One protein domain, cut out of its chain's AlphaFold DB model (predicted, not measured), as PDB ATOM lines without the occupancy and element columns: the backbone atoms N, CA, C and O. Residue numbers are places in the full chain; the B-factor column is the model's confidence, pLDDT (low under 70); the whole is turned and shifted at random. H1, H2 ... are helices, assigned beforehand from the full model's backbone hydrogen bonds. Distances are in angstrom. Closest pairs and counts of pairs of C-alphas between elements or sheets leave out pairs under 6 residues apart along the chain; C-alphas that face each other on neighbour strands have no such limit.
ATOM      1  N   LYS A 113     -78.826-125.760-144.611       98.44
ATOM      2  CA  LYS A 113     -78.068-124.520-144.377       98.44
ATOM      3  C   LYS A 113     -78.786-123.549-143.446       98.44
ATOM      4  O   LYS A 113     -78.137-122.871-142.641       98.44
ATOM      5  N   MET A 114     -80.118-123.490-143.502       98.56
ATOM      6  CA  MET A 114     -80.904-122.748-142.518       98.56
ATOM      7  C   MET A 114     -80.674-123.298-141.107       98.56
ATOM      8  O   MET A 114     -80.385-122.527-140.193       98.56
ATOM      9  N   VAL A 115     -80.721-124.625-140.939       98.56
ATOM     10  CA  VAL A 115     -80.467-125.298-139.654       98.56
ATOM     11  C   VAL A 115     -79.047-125.029-139.148       98.56
ATOM     12  O   VAL A 115     -78.885-124.691-137.974       98.56
ATOM     13  N   GLU A 116     -78.038-125.116-140.018       97.69
ATOM     14  CA  GLU A 116     -76.635-124.849-139.677       97.69
ATOM     15  C   GLU A 116     -76.417-123.404-139.196       97.69
ATOM     16  O   GLU A 116     -75.875-123.174-138.113       97.69
ATOM     17  N   THR A 117     -76.851-122.414-139.980       97.31
ATOM     18  CA  THR A 117     -76.659-120.990-139.647       97.31
ATOM     19  C   THR A 117     -77.448-120.586-138.408       97.31
ATOM     20  O   THR A 117     -76.921-119.895-137.535       97.31
ATOM     21  N   ARG A 118     -78.683-121.080-138.263       97.75
ATOM     22  CA  ARG A 118     -79.449-120.936-137.022       97.75
ATOM     23  C   ARG A 118     -78.684-121.525-135.841       97.75
ATOM     24  O   ARG A 118     -78.566-120.839-134.833       97.75
ATOM     25  N   GLY A 119     -78.133-122.735-135.979       97.19
ATOM     26  CA  GLY A 119     -77.354-123.418-134.943       97.19
ATOM     27  C   GLY A 119     -76.170-122.592-134.439       97.19
ATOM     28  O   GLY A 119     -76.007-122.441-133.233       97.19
ATOM     29  N   LYS A 120     -75.415-121.945-135.336       95.19
ATOM     30  CA  LYS A 120     -74.311-121.038-134.957       95.19
ATOM     31  C   LYS A 120     -74.781-119.886-134.059       95.19
ATOM     32  O   LYS A 120     -74.113-119.538-133.086       95.19
ATOM     33  N   VAL A 121     -75.937-119.291-134.360       96.12
ATOM     34  CA  VAL A 121     -76.524-118.225-133.531       96.12
ATOM     35  C   VAL A 121     -77.082-118.785-132.218       96.12
ATOM     36  O   VAL A 121     -76.855-118.198-131.157       96.12
ATOM     37  N   THR A 122     -77.772-119.929-132.279       97.56
ATOM     38  CA  THR A 122     -78.302-120.660-131.119       97.56
ATOM     39  C   THR A 122     -77.204-120.944-130.101       97.56
ATOM     40  O   THR A 122     -77.372-120.667-128.919       97.56
ATOM     41  N   ASP A 123     -76.047-121.394-130.562       95.88
ATOM     42  CA  ASP A 123     -74.868-121.678-129.756       95.88
ATOM     43  C   ASP A 123     -74.384-120.481-128.919       95.88
ATOM     44  O   ASP A 123     -74.022-120.634-127.747       95.88
ATOM     45  N   SER A 124     -74.390-119.276-129.495       94.25
ATOM     46  CA  SER A 124     -74.052-118.040-128.775       94.25
ATOM     47  C   SER A 124     -75.124-117.664-127.746       94.25
ATOM     48  O   SER A 124     -74.804-117.188-126.652       94.25
ATOM     49  N   ILE A 125     -76.401-117.903-128.063       97.12
ATOM     50  CA  ILE A 125     -77.514-117.688-127.129       97.12
ATOM     51  C   ILE A 125     -77.408-118.656-125.947       97.12
ATOM     52  O   ILE A 125     -77.439-118.206-124.805       97.12
ATOM     53  N   VAL A 126     -77.218-119.952-126.208       97.62
ATOM     54  CA  VAL A 126     -77.067-120.998-125.185       97.62
ATOM     55  C   VAL A 126     -75.953-120.637-124.214       97.62
ATOM     56  O   VAL A 126     -76.210-120.531-123.018       97.62
ATOM     57  N   LYS A 127     -74.750-120.344-124.719       95.50
ATOM     58  CA  LYS A 127     -73.607-119.963-123.876       95.50
ATOM     59  C   LYS A 127     -73.889-118.729-123.030       95.50
ATOM     60  O   LYS A 127     -73.478-118.660-121.873       95.50
ATOM     61  N   THR A 128     -74.599-117.754-123.595       95.81
ATOM     62  CA  THR A 128     -74.985-116.548-122.861       95.81
ATOM     63  C   THR A 128     -75.957-116.877-121.731       95.81
ATOM     64  O   THR A 128     -75.738-116.454-120.599       95.81
ATOM     65  N   LEU A 129     -77.001-117.658-122.012       97.44
ATOM     66  CA  LEU A 129     -77.974-118.073-121.003       97.44
ATOM     67  C   LEU A 129     -77.322-118.923-119.903       97.44
ATOM     68  O   LEU A 129     -77.559-118.659-118.730       97.44
ATOM     69  N   GLU A 130     -76.461-119.878-120.259       97.31
ATOM     70  CA  GLU A 130     -75.720-120.717-119.308       97.31
ATOM     71  C   GLU A 130     -74.803-119.901-118.402       97.31
ATOM     72  O   GLU A 130     -74.793-120.113-117.191       97.31
ATOM     73  N   TYR A 131     -74.059-118.944-118.970       95.44
ATOM     74  CA  TYR A 131     -73.200-118.062-118.188       95.44
ATOM     75  C   TYR A 131     -74.012-117.315-117.130       95.44
ATOM     76  O   TYR A 131     -73.663-117.340-115.951       95.44
ATOM     77  N   PHE A 132     -75.106-116.659-117.526       96.50
ATOM     78  CA  PHE A 132     -75.897-115.880-116.579       96.50
ATOM     79  C   PHE A 132     -76.648-116.763-115.587       96.50
ATOM     80  O   PHE A 132     -76.752-116.387-114.425       96.50
ATOM     81  N   LEU A 133     -77.099-117.949-115.995       96.75
ATOM     82  CA  LEU A 133     -77.710-118.914-115.088       96.75
ATOM     83  C   LEU A 133     -76.720-119.385-114.009       96.75
ATOM     84  O   LEU A 133     -77.085-119.457-112.839       96.75
ATOM     85  N   ALA A 134     -75.465-119.653-114.384       96.50
ATOM     86  CA  ALA A 134     -74.409-120.082-113.464       96.50
ATOM     87  C   ALA A 134     -73.892-118.966-112.536       96.50
ATOM     88  O   ALA A 134     -73.254-119.262-111.530       96.50
ATOM     89  N   ASN A 135     -74.150-117.698-112.871       95.81
ATOM     90  CA  ASN A 135     -73.714-116.525-112.107       95.81
ATOM     91  C   ASN A 135     -74.893-115.775-111.460       95.81
ATOM     92  O   ASN A 135     -74.803-114.567-111.233       95.81
ATOM     93  N   ASP A 136     -76.014-116.461-111.215       95.88
ATOM     94  CA  ASP A 136     -77.218-115.902-110.578       95.88
ATOM     95  C   ASP A 136     -77.685-114.579-111.213       95.88
ATOM     96  O   ASP A 136     -78.067-113.624-110.540       95.88
ATOM     97  N   PHE A 137     -77.610-114.506-112.544       95.94
ATOM     98  CA  PHE A 137     -77.965-113.343-113.361       95.94
ATOM     99  C   PHE A 137     -77.182-112.066-113.009       95.94
ATOM    100  O   PHE A 137     -77.635-110.949-113.278       95.94
ATOM    101  N   THR A 138     -75.981-112.228-112.454       93.44
ATOM    102  CA  THR A 138     -75.046-111.141-112.159       93.44
ATOM    103  C   THR A 138     -73.839-111.159-113.092       93.44
ATOM    104  O   THR A 138     -73.373-112.209-113.536       93.44
ATOM    105  N   ALA A 139     -73.313-109.977-113.415       91.25
ATOM    106  CA  ALA A 139     -72.031-109.837-114.098       91.25
ATOM    107  C   ALA A 139     -71.427-108.457-113.841       91.25
ATOM    108  O   ALA A 139     -72.139-107.454-113.819       91.25
ATOM    109  N   SER A 140     -70.107-108.403-113.635       87.62
ATOM    110  CA  SER A 140     -69.370-107.150-113.398       87.62
ATOM    111  C   SER A 140     -69.998-106.258-112.311       87.62
ATOM    112  O   SER A 140     -70.016-105.036-112.432       87.62
ATOM    113  N   GLY A 141     -70.542-106.873-111.254       86.50
ATOM    114  CA  GLY A 141     -71.198-106.177-110.139       86.50
ATOM    115  C   GLY A 141     -72.608-105.644-110.432       86.50
ATOM    116  O   GLY A 141     -73.186-104.988-109.571       86.50
ATOM    117  N   GLN A 142     -73.175-105.913-111.612       88.81
ATOM    118  CA  GLN A 142     -74.549-105.553-111.969       88.81
ATOM    119  C   GLN A 142     -75.486-106.748-111.761       88.81
ATOM    120  O   GLN A 142     -75.165-107.862-112.175       88.81
ATOM    121  N   ASN A 143     -76.653-106.505-111.157       93.19
ATOM    122  CA  ASN A 143     -77.768-107.454-111.142       93.19
ATOM    123  C   ASN A 143     -78.632-107.219-112.392       93.19
ATOM    124  O   ASN A 143     -79.116-106.107-112.615       93.19
ATOM    125  N   LEU A 144     -78.805-108.259-113.208       94.94
ATOM    126  CA  LEU A 144     -79.526-108.213-114.482       94.94
ATOM    127  C   LEU A 144     -80.792-109.076-114.470       94.94
ATOM    128  O   LEU A 144     -81.432-109.228-115.512       94.94
ATOM    129  N   GLU A 145     -81.175-109.611-113.309       96.12
ATOM    130  CA  GLU A 145     -82.275-110.561-113.136       96.12
ATOM    131  C   GLU A 145     -83.579-110.061-113.769       96.12
ATOM    132  O   GLU A 145     -84.241-110.815-114.473       96.12
ATOM    133  N   GLN A 146     -83.907-108.769-113.642       95.88
ATOM    134  CA  GLN A 146     -85.113-108.172-114.238       95.88
ATOM    135  C   GLN A 146     -85.253-108.422-115.755       95.88
ATOM    136  O   GLN A 146     -86.362-108.539-116.279       95.88
ATOM    137  N   HIS A 147     -84.136-108.511-116.485       96.00
ATOM    138  CA  HIS A 147     -84.149-108.762-117.926       96.00
ATOM    139  C   HIS A 147     -84.431-110.240-118.224       96.00
ATOM    140  O   HIS A 147     -85.162-110.552-119.167       96.00
ATOM    141  N   PHE A 148     -83.923-111.138-117.378       97.75
ATOM    142  CA  PHE A 148     -84.205-112.572-117.435       97.75
ATOM    143  C   PHE A 148     -85.625-112.900-116.975       97.75
ATOM    144  O   PHE A 148     -86.261-113.747-117.592       97.75
ATOM    145  N   GLN A 149     -86.161-112.181-115.985       97.25
ATOM    146  CA  GLN A 149     -87.573-112.234-115.589       97.25
ATOM    147  C   GLN A 149     -88.476-111.942-116.788       97.25
ATOM    148  O   GLN A 149     -89.331-112.751-117.144       97.25
ATOM    149  N   LYS A 150     -88.219-110.829-117.491       95.75
ATOM    150  CA  LYS A 150     -88.952-110.474-118.711       95.75
ATOM    151  C   LYS A 150     -88.840-111.562-119.784       95.75
ATOM    152  O   LYS A 150     -89.850-111.926-120.380       95.75
ATOM    153  N   PHE A 151     -87.635-112.075-120.034       97.00
ATOM    154  CA  PHE A 151     -87.421-113.154-121.002       97.00
ATOM    155  C   PHE A 151     -88.219-114.413-120.632       97.00
ATOM    156  O   PHE A 151     -88.978-114.912-121.457       97.00
ATOM    157  N   ALA A 152     -88.100-114.886-119.391       97.19
ATOM    158  CA  ALA A 152     -88.756-116.096-118.912       97.19
ATOM    159  C   ALA A 152     -90.287-115.979-118.931       97.19
ATOM    160  O   ALA A 152     -90.957-116.895-119.398       97.19
ATOM    161  N   ILE A 153     -90.848-114.843-118.510       95.94
ATOM    162  CA  ILE A 153     -92.298-114.606-118.582       95.94
ATOM    163  C   ILE A 153     -92.781-114.653-120.036       95.94
ATOM    164  O   ILE A 153     -93.761-115.336-120.325       95.94
ATOM    165  N   ASN A 154     -92.068-114.017-120.973       94.12
ATOM    166  CA  ASN A 154     -92.446-114.052-122.390       94.12
ATOM    167  C   ASN A 154     -92.278-115.441-123.035       94.12
ATOM    168  O   ASN A 154     -92.878-115.710-124.077       94.12
ATOM    169  N   MET A 155     -91.468-116.319-122.435       95.81
ATOM    170  CA  MET A 155     -91.345-117.722-122.834       95.81
ATOM    171  C   MET A 155     -92.513-118.592-122.353       95.81
ATOM    172  O   MET A 155     -92.609-119.737-122.788       95.81
ATOM    173  N   ILE A 156     -93.412-118.079-121.508       95.12
ATOM    174  CA  ILE A 156     -94.666-118.744-121.135       95.12
ATOM    175  C   ILE A 156     -95.753-118.273-122.104       95.12
ATOM    176  O   ILE A 156     -96.065-117.082-122.159       95.12
ATOM    177  N   PHE A 157     -96.320-119.192-122.885       87.38
ATOM    178  CA  PHE A 157     -97.196-118.885-124.020       87.38
ATOM    179  C   PHE A 157     -98.411-118.036-123.622       87.38
ATOM    180  O   PHE A 157     -98.704-117.023-124.258       87.38
ATOM    181  N   GLU A 158     -99.047-118.377-122.507       86.44
ATOM    182  CA  GLU A 158    -100.274-117.768-121.995       86.44
ATOM    183  C   GLU A 158    -100.097-116.308-121.541       86.44
ATOM    184  O   GLU A 158    -101.088-115.605-121.346       86.44
ATOM    185  N   SER A 159     -98.857-115.826-121.392       79.62
ATOM    186  CA  SER A 159     -98.577-114.435-121.010       79.62
ATOM    187  C   SER A 159     -98.917-113.428-122.114       79.62
ATOM    188  O   SER A 159     -99.349-112.314-121.828       79.62
ATOM    189  N   SER A 160     -98.711-113.804-123.381       76.31
ATOM    190  CA  SER A 160     -98.816-112.884-124.521       76.31
ATOM    191  C   SER A 160     -99.523-113.476-125.734       76.31
ATOM    192  O   SER A 160     -99.917-112.718-126.621       76.31
ATOM    193  N   ASN A 161     -99.644-114.808-125.819       82.62
ATOM    194  CA  ASN A 161    -100.140-115.556-126.977       82.62
ATOM    195  C   ASN A 161     -99.552-115.073-128.314       82.62
ATOM    196  O   ASN A 161    -100.191-115.205-129.348       82.62
ATOM    197  N   THR A 162     -98.376-114.438-128.316       83.81
ATOM    198  CA  THR A 162     -97.896-113.712-129.499       83.81
ATOM    199  C   THR A 162     -96.965-114.571-130.339       83.81
ATOM    200  O   THR A 162     -97.080-114.563-131.555       83.81
ATOM    201  N   TYR A 163     -96.057-115.319-129.710       87.50
ATOM    202  CA  TYR A 163     -94.988-116.043-130.398       87.50
ATOM    203  C   TYR A 163     -95.242-117.551-130.326       87.50
ATOM    204  O   TYR A 163     -95.056-118.133-129.254       87.50
ATOM    205  N   PRO A 164     -95.652-118.215-131.422       89.69
ATOM    206  CA  PRO A 164     -95.764-119.664-131.415       89.69
ATOM    207  C   PRO A 164     -94.390-120.292-131.222       89.69
ATOM    208  O   PRO A 164     -93.389-119.798-131.744       89.69
ATOM    209  N   GLY A 165     -94.360-121.397-130.477       84.44
ATOM    210  CA  GLY A 165     -93.128-122.088-130.102       84.44
ATOM    211  C   GLY A 165     -92.602-121.767-128.703       84.44
ATOM    212  O   GLY A 165     -91.637-122.405-128.290       84.44
ATOM    213  N   THR A 166     -93.238-120.855-127.960       92.50
ATOM    214  CA  THR A 166     -93.003-120.690-126.515       92.50
ATOM    215  C   THR A 166     -93.691-121.801-125.705       92.50
ATOM    216  O   THR A 166     -94.407-122.644-126.255       92.50
ATOM    217  N   PHE A 167     -93.420-121.881-124.401       94.69
ATOM    218  CA  PHE A 167     -93.836-123.001-123.562       94.69
ATOM    219  C   PHE A 167     -95.264-122.830-123.037       94.69
ATOM    220  O   PHE A 167     -95.530-121.850-122.343       94.69
ATOM    221  N   PRO A 168     -96.163-123.803-123.270       93.88
ATOM    222  CA  PRO A 168     -97.417-123.894-122.531       93.88
ATOM    223  C   PRO A 168     -97.172-123.959-121.018       93.88
ATOM    224  O   PRO A 168     -96.289-124.695-120.559       93.88
ATOM    225  N   LEU A 169     -97.974-123.243-120.238       94.62
ATOM    226  CA  LEU A 169     -97.867-123.155-118.783       94.62
ATOM    227  C   LEU A 169     -97.963-124.532-118.121       94.62
ATOM    228  O   LEU A 169     -97.248-124.804-117.157       94.62
ATOM    229  N   ASP A 170     -98.798-125.433-118.647       94.25
ATOM    230  CA  ASP A 170     -98.913-126.800-118.130       94.25
ATOM    231  C   ASP A 170     -97.593-127.577-118.271       94.25
ATOM    232  O   ASP A 170     -97.220-128.337-117.375       94.25
ATOM    233  N   LYS A 171     -96.854-127.369-119.370       94.00
ATOM    234  CA  LYS A 171     -95.532-127.969-119.581       94.00
ATOM    235  C   LYS A 171     -94.490-127.360-118.655       94.00
ATOM    236  O   LYS A 171     -93.688-128.110-118.106       94.00
ATOM    237  N   VAL A 172     -94.529-126.046-118.436       95.50
ATOM    238  CA  VAL A 172     -93.637-125.381-117.474       95.50
ATOM    239  C   VAL A 172     -93.880-125.923-116.061       95.50
ATOM    240  O   VAL A 172     -92.941-126.361-115.396       95.50
ATOM    241  N   ASN A 173     -95.144-126.003-115.638       97.06
ATOM    242  CA  ASN A 173     -95.538-126.445-114.300       97.06
ATOM    243  C   ASN A 173     -95.284-127.933-114.021       97.06
ATOM    244  O   ASN A 173     -95.124-128.300-112.858       97.06
ATOM    245  N   LYS A 174     -95.200-128.793-115.046       95.38
ATOM    246  CA  LYS A 174     -94.834-130.215-114.879       95.38
ATOM    247  C   LYS A 174     -93.427-130.413-114.313       95.38
ATOM    248  O   LYS A 174     -93.191-131.416-113.646       95.38
ATOM    249  N   GLY A 175     -92.509-129.479-114.565       90.38
ATOM    250  CA  GLY A 175     -91.145-129.522-114.030       90.38
ATOM    251  C   GLY A 175     -90.991-128.908-112.635       90.38
ATOM    252  O   GLY A 175     -89.896-128.931-112.082       90.38
ATOM    253  N   LEU A 176     -92.066-128.363-112.056       94.31
ATOM    254  CA  LEU A 176     -92.041-127.640-110.786       94.31
ATOM    255  C   LEU A 176     -92.786-128.420-109.696       94.31
ATOM    256  O   LEU A 176     -93.826-129.036-109.929       94.31
ATOM    257  N   SER A 177     -92.279-128.354-108.463       93.31
ATOM    258  CA  SER A 177     -93.023-128.829-107.291       93.31
ATOM    259  C   SER A 177     -94.332-128.051-107.140       93.31
ATOM    260  O   SER A 177     -94.356-126.867-107.465       93.31
ATOM    261  N   ILE A 178     -95.363-128.652-106.539       93.31
ATOM    262  CA  ILE A 178     -96.689-128.025-106.343       93.31
ATOM    263  C   ILE A 178     -96.590-126.597-105.775       93.31
ATOM    264  O   ILE A 178     -97.222-125.687-106.298       93.31
ATOM    265  N   ILE A 179     -95.743-126.373-104.764       92.25
ATOM    266  CA  ILE A 179     -95.560-125.055-104.122       92.25
ATOM    267  C   ILE A 179     -94.875-124.002-105.009       92.25
ATOM    268  O   ILE A 179     -94.925-122.819-104.699       92.25
ATOM    269  N   ASN A 180     -94.220-124.432-106.088       93.75
ATOM    270  CA  ASN A 180     -93.486-123.584-107.024       93.75
ATOM    271  C   ASN A 180     -94.180-123.482-108.384       93.75
ATOM    272  O   ASN A 180     -93.626-122.857-109.283       93.75
ATOM    273  N   GLN A 181     -95.366-124.071-108.566       95.75
ATOM    274  CA  GLN A 181     -96.109-123.913-109.814       95.75
ATOM    275  C   GLN A 181     -96.446-122.437-110.058       95.75
ATOM    276  O   GLN A 181     -96.762-121.685-109.137       95.75
ATOM    277  N   ILE A 182     -96.348-122.026-111.316       95.56
ATOM    278  CA  ILE A 182     -96.651-120.677-111.779       95.56
ATOM    279  C   ILE A 182     -98.163-120.566-111.978       95.56
ATOM    280  O   ILE A 182     -98.783-121.411-112.632       95.56
ATOM    281  N   ILE A 183     -98.746-119.503-111.427       93.25
ATOM    282  CA  ILE A 183    -100.158-119.144-111.569       93.25
ATOM    283  C   ILE A 183    -100.208-117.761-112.220       93.25
ATOM    284  O   ILE A 183     -99.541-116.843-111.753       93.25
ATOM    285  N   LEU A 184    -100.971-117.625-113.306       90.06
ATOM    286  CA  LEU A 184    -101.133-116.362-114.029       90.06
ATOM    287  C   LEU A 184    -102.353-115.565-113.523       90.06
ATOM    288  O   LEU A 184    -103.323-116.180-113.071       90.06
ATOM    289  N   PRO A 185    -102.355-114.221-113.652       90.50
ATOM    290  CA  PRO A 185    -101.259-113.379-114.147       90.50
ATOM    291  C   PRO A 185    -100.113-113.280-113.131       90.50
ATOM    292  O   PRO A 185    -100.334-113.392-111.928       90.50
ATOM    293  N   ILE A 186     -98.891-113.073-113.622       91.31
ATOM    294  CA  ILE A 186     -97.699-112.955-112.780       91.31
ATOM    295  C   ILE A 186     -96.830-111.786-113.241       91.31
ATOM    296  O   ILE A 186     -96.611-111.615-114.440       91.31
ATOM    297  N   ASP A 187     -96.330-111.010-112.281       87.62
ATOM    298  CA  ASP A 187     -95.441-109.873-112.549       87.62
ATOM    299  C   ASP A 187     -93.957-110.263-112.445       87.62
ATOM    300  O   ASP A 187     -93.100-109.659-113.092       87.62
ATOM    301  N   SER A 188     -93.639-111.285-111.644       94.81
ATOM    302  CA  SER A 188     -92.286-111.818-111.477       94.81
ATOM    303  C   SER A 188     -92.292-113.285-111.050       94.81
ATOM    304  O   SER A 188     -93.147-113.733-110.288       94.81
ATOM    305  N   LEU A 189     -91.311-114.039-111.535       96.56
ATOM    306  CA  LEU A 189     -91.054-115.418-111.138       96.56
ATOM    307  C   LEU A 189     -90.182-115.440-109.881       96.56
ATOM    308  O   LEU A 189     -89.268-114.627-109.737       96.56
ATOM    309  N   ASN A 190     -90.404-116.399-108.986       96.25
ATOM    310  CA  ASN A 190     -89.432-116.664-107.926       96.25
ATOM    311  C   ASN A 190     -88.137-117.270-108.509       96.25
ATOM    312  O   ASN A 190     -88.112-117.719-109.656       96.25
ATOM    313  N   GLU A 191     -87.060-117.314-107.723       96.44
ATOM    314  CA  GLU A 191     -85.746-117.783-108.193       96.44
ATOM    315  C   GLU A 191     -85.799-119.188-108.821       96.44
ATOM    316  O   GLU A 191     -85.214-119.427-109.878       96.44
ATOM    317  N   THR A 192     -86.542-120.115-108.206       97.00
ATOM    318  CA  THR A 192     -86.687-121.492-108.706       97.00
ATOM    319  C   THR A 192     -87.423-121.522-110.043       97.00
ATOM    320  O   THR A 192     -86.982-122.184-110.978       97.00
ATOM    321  N   GLN A 193     -88.523-120.776-110.157       97.75
ATOM    322  CA  GLN A 193     -89.315-120.656-111.381       97.75
ATOM    323  C   GLN A 193     -88.508-120.011-112.513       97.75
ATOM    324  O   GLN A 193     -88.520-120.516-113.635       97.75
ATOM    325  N   LEU A 194     -87.778-118.930-112.219       98.06
ATOM    326  CA  LEU A 194     -86.938-118.241-113.191       98.06
ATOM    327  C   LEU A 194     -85.866-119.188-113.737       98.06
ATOM    328  O   LEU A 194     -85.810-119.416-114.944       98.06
ATOM    329  N   LYS A 195     -85.053-119.782-112.853       98.12
ATOM    330  CA  LYS A 195     -83.986-120.715-113.244       98.12
ATOM    331  C   LYS A 195     -84.535-121.891-114.055       98.12
ATOM    332  O   LYS A 195     -83.934-122.256-115.061       98.12
ATOM    333  N   HIS A 196     -85.699-122.422-113.677       98.12
ATOM    334  CA  HIS A 196     -86.376-123.499-114.402       98.12
ATOM    335  C   HIS A 196     -86.738-123.114-115.842       98.12
ATOM    336  O   HIS A 196     -86.377-123.830-116.772       98.12
ATOM    337  N   VAL A 197     -87.386-121.967-116.066       98.06
ATOM    338  CA  VAL A 197     -87.773-121.534-117.426       98.06
ATOM    339  C   VAL A 197     -86.549-121.207-118.295       98.06
ATOM    340  O   VAL A 197     -86.536-121.518-119.492       98.06
ATOM    341  N   ILE A 198     -85.497-120.623-117.710       98.44
ATOM    342  CA  ILE A 198     -84.224-120.410-118.418       98.44
ATOM    343  C   ILE A 198     -83.601-121.753-118.816       98.44
ATOM    344  O   ILE A 198     -83.214-121.914-119.973       98.44
ATOM    345  N   GLN A 199     -83.564-122.729-117.905       98.50
ATOM    346  CA  GLN A 199     -83.039-124.063-118.193       98.50
ATOM    347  C   GLN A 199     -83.852-124.771-119.284       98.50
ATOM    348  O   GLN A 199     -83.264-125.271-120.235       98.50
ATOM    349  N   MET A 200     -85.188-124.719-119.230       98.31
ATOM    350  CA  MET A 200     -86.048-125.254-120.297       98.31
ATOM    351  C   MET A 200     -85.731-124.636-121.667       98.31
ATOM    352  O   MET A 200     -85.752-125.330-122.681       98.31
ATOM    353  N   SER A 201     -85.430-123.333-121.705       98.50
ATOM    354  CA  SER A 201     -85.035-122.638-122.938       98.50
ATOM    355  C   SER A 201     -83.689-123.144-123.464       98.50
ATOM    356  O   SER A 201     -83.556-123.380-124.661       98.50
ATOM    357  N   ILE A 202     -82.705-123.343-122.581       98.56
ATOM    358  CA  ILE A 202     -81.394-123.913-122.929       98.56
ATOM    359  C   ILE A 202     -81.545-125.345-123.450       98.56
ATOM    360  O   ILE A 202     -80.973-125.678-124.487       98.56
ATOM    361  N   ASP A 203     -82.326-126.176-122.761       98.38
ATOM    362  CA  ASP A 203     -82.529-127.581-123.117       98.38
ATOM    363  C   ASP A 203     -83.185-127.707-124.494       98.38
ATOM    364  O   ASP A 203     -82.707-128.464-125.336       98.38
ATOM    365  N   LEU A 204     -84.219-126.902-124.764       98.12
ATOM    366  CA  LEU A 204     -84.876-126.872-126.070       98.12
ATOM    367  C   LEU A 204     -83.942-126.368-127.181       98.12
ATOM    368  O   LEU A 204     -84.001-126.876-128.295       98.12
ATOM    369  N   LEU A 205     -83.067-125.396-126.898       98.31
ATOM    370  CA  LEU A 205     -82.079-124.911-127.870       98.31
ATOM    371  C   LEU A 205     -81.017-125.961-128.225       98.31
ATOM    372  O   LEU A 205     -80.496-125.947-129.338       98.31
ATOM    373  N   LYS A 206     -80.688-126.852-127.286       97.94
ATOM    374  CA  LYS A 206     -79.720-127.940-127.478       97.94
ATOM    375  C   LYS A 206     -80.332-129.205-128.071       97.94
ATOM    376  O   LYS A 206     -79.587-130.099-128.470       97.94
ATOM    377  N   ASP A 207     -81.654-129.307-128.091       97.69
ATOM    378  CA  ASP A 207     -82.347-130.493-128.565       97.69
ATOM    379  C   ASP A 207     -82.235-130.606-130.103       97.69
ATOM    380  O   ASP A 207     -82.768-129.761-130.829       97.69
ATOM    381  N   PRO A 208     -81.572-131.653-130.639       94.50
ATOM    382  CA  PRO A 208     -81.411-131.826-132.080       94.50
ATOM    383  C   PRO A 208     -82.733-132.074-132.817       94.50
ATOM    384  O   PRO A 208     -82.775-131.904-134.035       94.50
ATOM    385  N   ILE A 209     -83.800-132.477-132.115       95.31
ATOM    386  CA  ILE A 209     -85.129-132.687-132.707       95.31
ATOM    387  C   ILE A 209     -86.069-131.488-132.508       95.31
ATOM    388  O   ILE A 209     -87.234-131.554-132.908       95.31
ATOM    389  N   ALA A 210     -85.587-130.385-131.921       95.44
ATOM    390  CA  ALA A 210     -86.384-129.180-131.742       95.44
ATOM    391  C   ALA A 210     -86.841-128.597-133.084       95.44
ATOM    392  O   ALA A 210     -86.063-128.411-134.030       95.44
ATOM    393  N   LEU A 211     -88.126-128.251-133.153       95.56
ATOM    394  CA  LEU A 211     -88.721-127.724-134.373       95.56
ATOM    395  C   LEU A 211     -88.245-126.294-134.623       95.56
ATOM    396  O   LEU A 211     -88.027-125.500-133.704       95.56
ATOM    397  N   HIS A 212     -88.132-125.936-135.899       96.44
ATOM    398  CA  HIS A 212     -87.510-124.684-136.309       96.44
ATOM    399  C   HIS A 212     -88.158-123.430-135.716       96.44
ATOM    400  O   HIS A 212     -87.454-122.576-135.174       96.44
ATOM    401  N   TYR A 213     -89.489-123.359-135.721       94.81
ATOM    402  CA  TYR A 213     -90.223-122.235-135.141       94.81
ATOM    403  C   TYR A 213     -90.029-122.095-133.621       94.81
ATOM    404  O   TYR A 213     -90.083-120.979-133.117       94.81
ATOM    405  N   GLN A 214     -89.772-123.185-132.887       95.50
ATOM    406  CA  GLN A 214     -89.541-123.131-131.437       95.50
ATOM    407  C   GLN A 214     -88.199-122.467-131.124       95.50
ATOM    408  O   GLN A 214     -88.117-121.582-130.274       95.50
ATOM    409  N   ILE A 215     -87.161-122.828-131.881       98.19
ATOM    410  CA  ILE A 215     -85.836-122.206-131.779       98.19
ATOM    411  C   ILE A 215     -85.908-120.719-132.146       98.19
ATOM    412  O   ILE A 215     -85.406-119.865-131.413       98.19
ATOM    413  N   MET A 216     -86.586-120.385-133.248       97.88
ATOM    414  CA  MET A 216     -86.729-118.993-133.682       97.88
ATOM    415  C   MET A 216     -87.576-118.147-132.722       97.88
ATOM    416  O   MET A 216     -87.282-116.963-132.550       97.88
ATOM    417  N   ALA A 217     -88.557-118.739-132.031       96.25
ATOM    418  CA  ALA A 217     -89.289-118.067-130.957       96.25
ATOM    419  C   ALA A 217     -88.359-117.658-129.809       96.25
ATOM    420  O   ALA A 217     -88.408-116.514-129.355       96.25
ATOM    421  N   ILE A 218     -87.454-118.550-129.393       98.06
ATOM    422  CA  ILE A 218     -86.449-118.242-128.368       98.06
ATOM    423  C   ILE A 218     -85.507-117.138-128.850       98.06
ATOM    424  O   ILE A 218     -85.235-116.205-128.096       98.06
ATOM    425  N   HIS A 219     -85.057-117.180-130.110       98.12
ATOM    426  CA  HIS A 219     -84.239-116.106-130.682       98.12
ATOM    427  C   HIS A 219     -84.985-114.762-130.624       98.12
ATOM    428  O   HIS A 219     -84.436-113.773-130.141       98.12
ATOM    429  N   ALA A 220     -86.251-114.718-131.047       96.25
ATOM    430  CA  ALA A 220     -87.058-113.501-131.009       96.25
ATOM    431  C   ALA A 220     -87.218-112.963-129.575       96.25
ATOM    432  O   ALA A 220     -87.009-111.769-129.340       96.25
ATOM    433  N   GLN A 221     -87.505-113.836-128.604       96.25
ATOM    434  CA  GLN A 221     -87.652-113.442-127.201       96.25
ATOM    435  C   GLN A 221     -86.341-112.994-126.563       96.25
ATOM    436  O   GLN A 221     -86.323-112.025-125.796       96.25
ATOM    437  N   PHE A 222     -85.233-113.644-126.919       97.06
ATOM    438  CA  PHE A 222     -83.893-113.251-126.499       97.06
ATOM    439  C   PHE A 222     -83.564-111.849-127.024       97.06
ATOM    440  O   PHE A 222     -83.114-110.981-126.273       97.06
ATOM    441  N   GLY A 223     -83.864-111.582-128.296       95.06
ATOM    442  CA  GLY A 223     -83.722-110.255-128.890       95.06
ATOM    443  C   GLY A 223     -84.596-109.210-128.205       95.06
ATOM    444  O   GLY A 223     -84.151-108.109-127.900       95.06
ATOM    445  N   TYR A 224     -85.844-109.543-127.902       93.12
ATOM    446  CA  TYR A 224     -86.756-108.600-127.259       93.12
ATOM    447  C   TYR A 224     -86.355-108.254-125.817       93.12
ATOM    448  O   TYR A 224     -86.528-107.114-125.366       93.12
ATOM    449  N   SER A 225     -85.814-109.231-125.089       94.62
ATOM    450  CA  SER A 225     -85.660-109.140-123.637       94.62
ATOM    451  C   SER A 225     -84.219-108.913-123.180       94.62
ATOM    452  O   SER A 225     -84.028-108.281-122.144       94.62
ATOM    453  N   LEU A 226     -83.215-109.382-123.933       95.81
ATOM    454  CA  LEU A 226     -81.834-109.492-123.451       95.81
ATOM    455  C   LEU A 226     -80.811-108.733-124.307       95.81
ATOM    456  O   LEU A 226     -80.006-107.994-123.741       95.81
ATOM    457  N   ILE A 227     -80.857-108.830-125.645       92.81
ATOM    458  CA  ILE A 227     -79.768-108.325-126.519       92.81
ATOM    459  C   ILE A 227     -79.376-106.861-126.285       92.81
ATOM    460  O   ILE A 227     -78.215-106.490-126.403       92.81
ATOM    461  N   LYS A 228     -80.346-106.012-125.936       90.50
ATOM    462  CA  LYS A 228     -80.150-104.569-125.734       90.50
ATOM    463  C   LYS A 228     -79.522-104.222-124.384       90.50
ATOM    464  O   LYS A 228     -79.231-103.049-124.128       90.50
TER     465      LYS A 228
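What this domain is: This is residues 113 to 228 of the 694 residues of the protein "Serine/threonine-protein kinase" of Legionella wadsworthii (UniProt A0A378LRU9). What is the shape? Long H1 and H4 lie side by side; H5 folds back slantwise from H4, H2 crosses H4, and short H3 lies on H4's side away from H1. What makes it up? The printed part has 116 residues with five named helices, H1 to H5 in order, all helix, compact, radius of gyration of the C-alphas 13.7 A, spans 43 by 35 by 22 A.

How they stand to each other: How does H1 sit? H1, residues 113 to 134, touches H4, residues 191 to 206, at a shallow tilt of 25 degrees, opposite ways; the closest C-alphas, Val 126 and Ile 202, are 5.7 A apart. And the others? H5, residues 212 to 225, forms a helical hairpin with H4, closest C-alphas Leu 205 and Ile 215, 6.1 A. H2, residues 145 to 154, touches H5, closest C-alphas Phe 151 and Ser 225, 5.1 A. H3, residues 169 to 174, is close to H4 but not clearly touching, closest C-alphas Val 172 and Val 197, 7.0 A. Are the backbones helical? Every O i to N i+4 pair is within hydrogen-bond range in H2, H3, H4 and H5; in H1, 17 of 18.

Where its parts are: Where does H1 begin? C-alpha 113 is at (-78.068, -124.520, -144.377); H1 is 31.4 A long, with a kink of 27 degrees near residue 121. Where does H5 end? C-alpha 225 is at (-85.660, -109.140, -123.637).

The domain as a whole: Which links are long? H2 to H3 and H3 to H4. Any cut or low confidence? The printed part has no cut, and no printed residue is under 70.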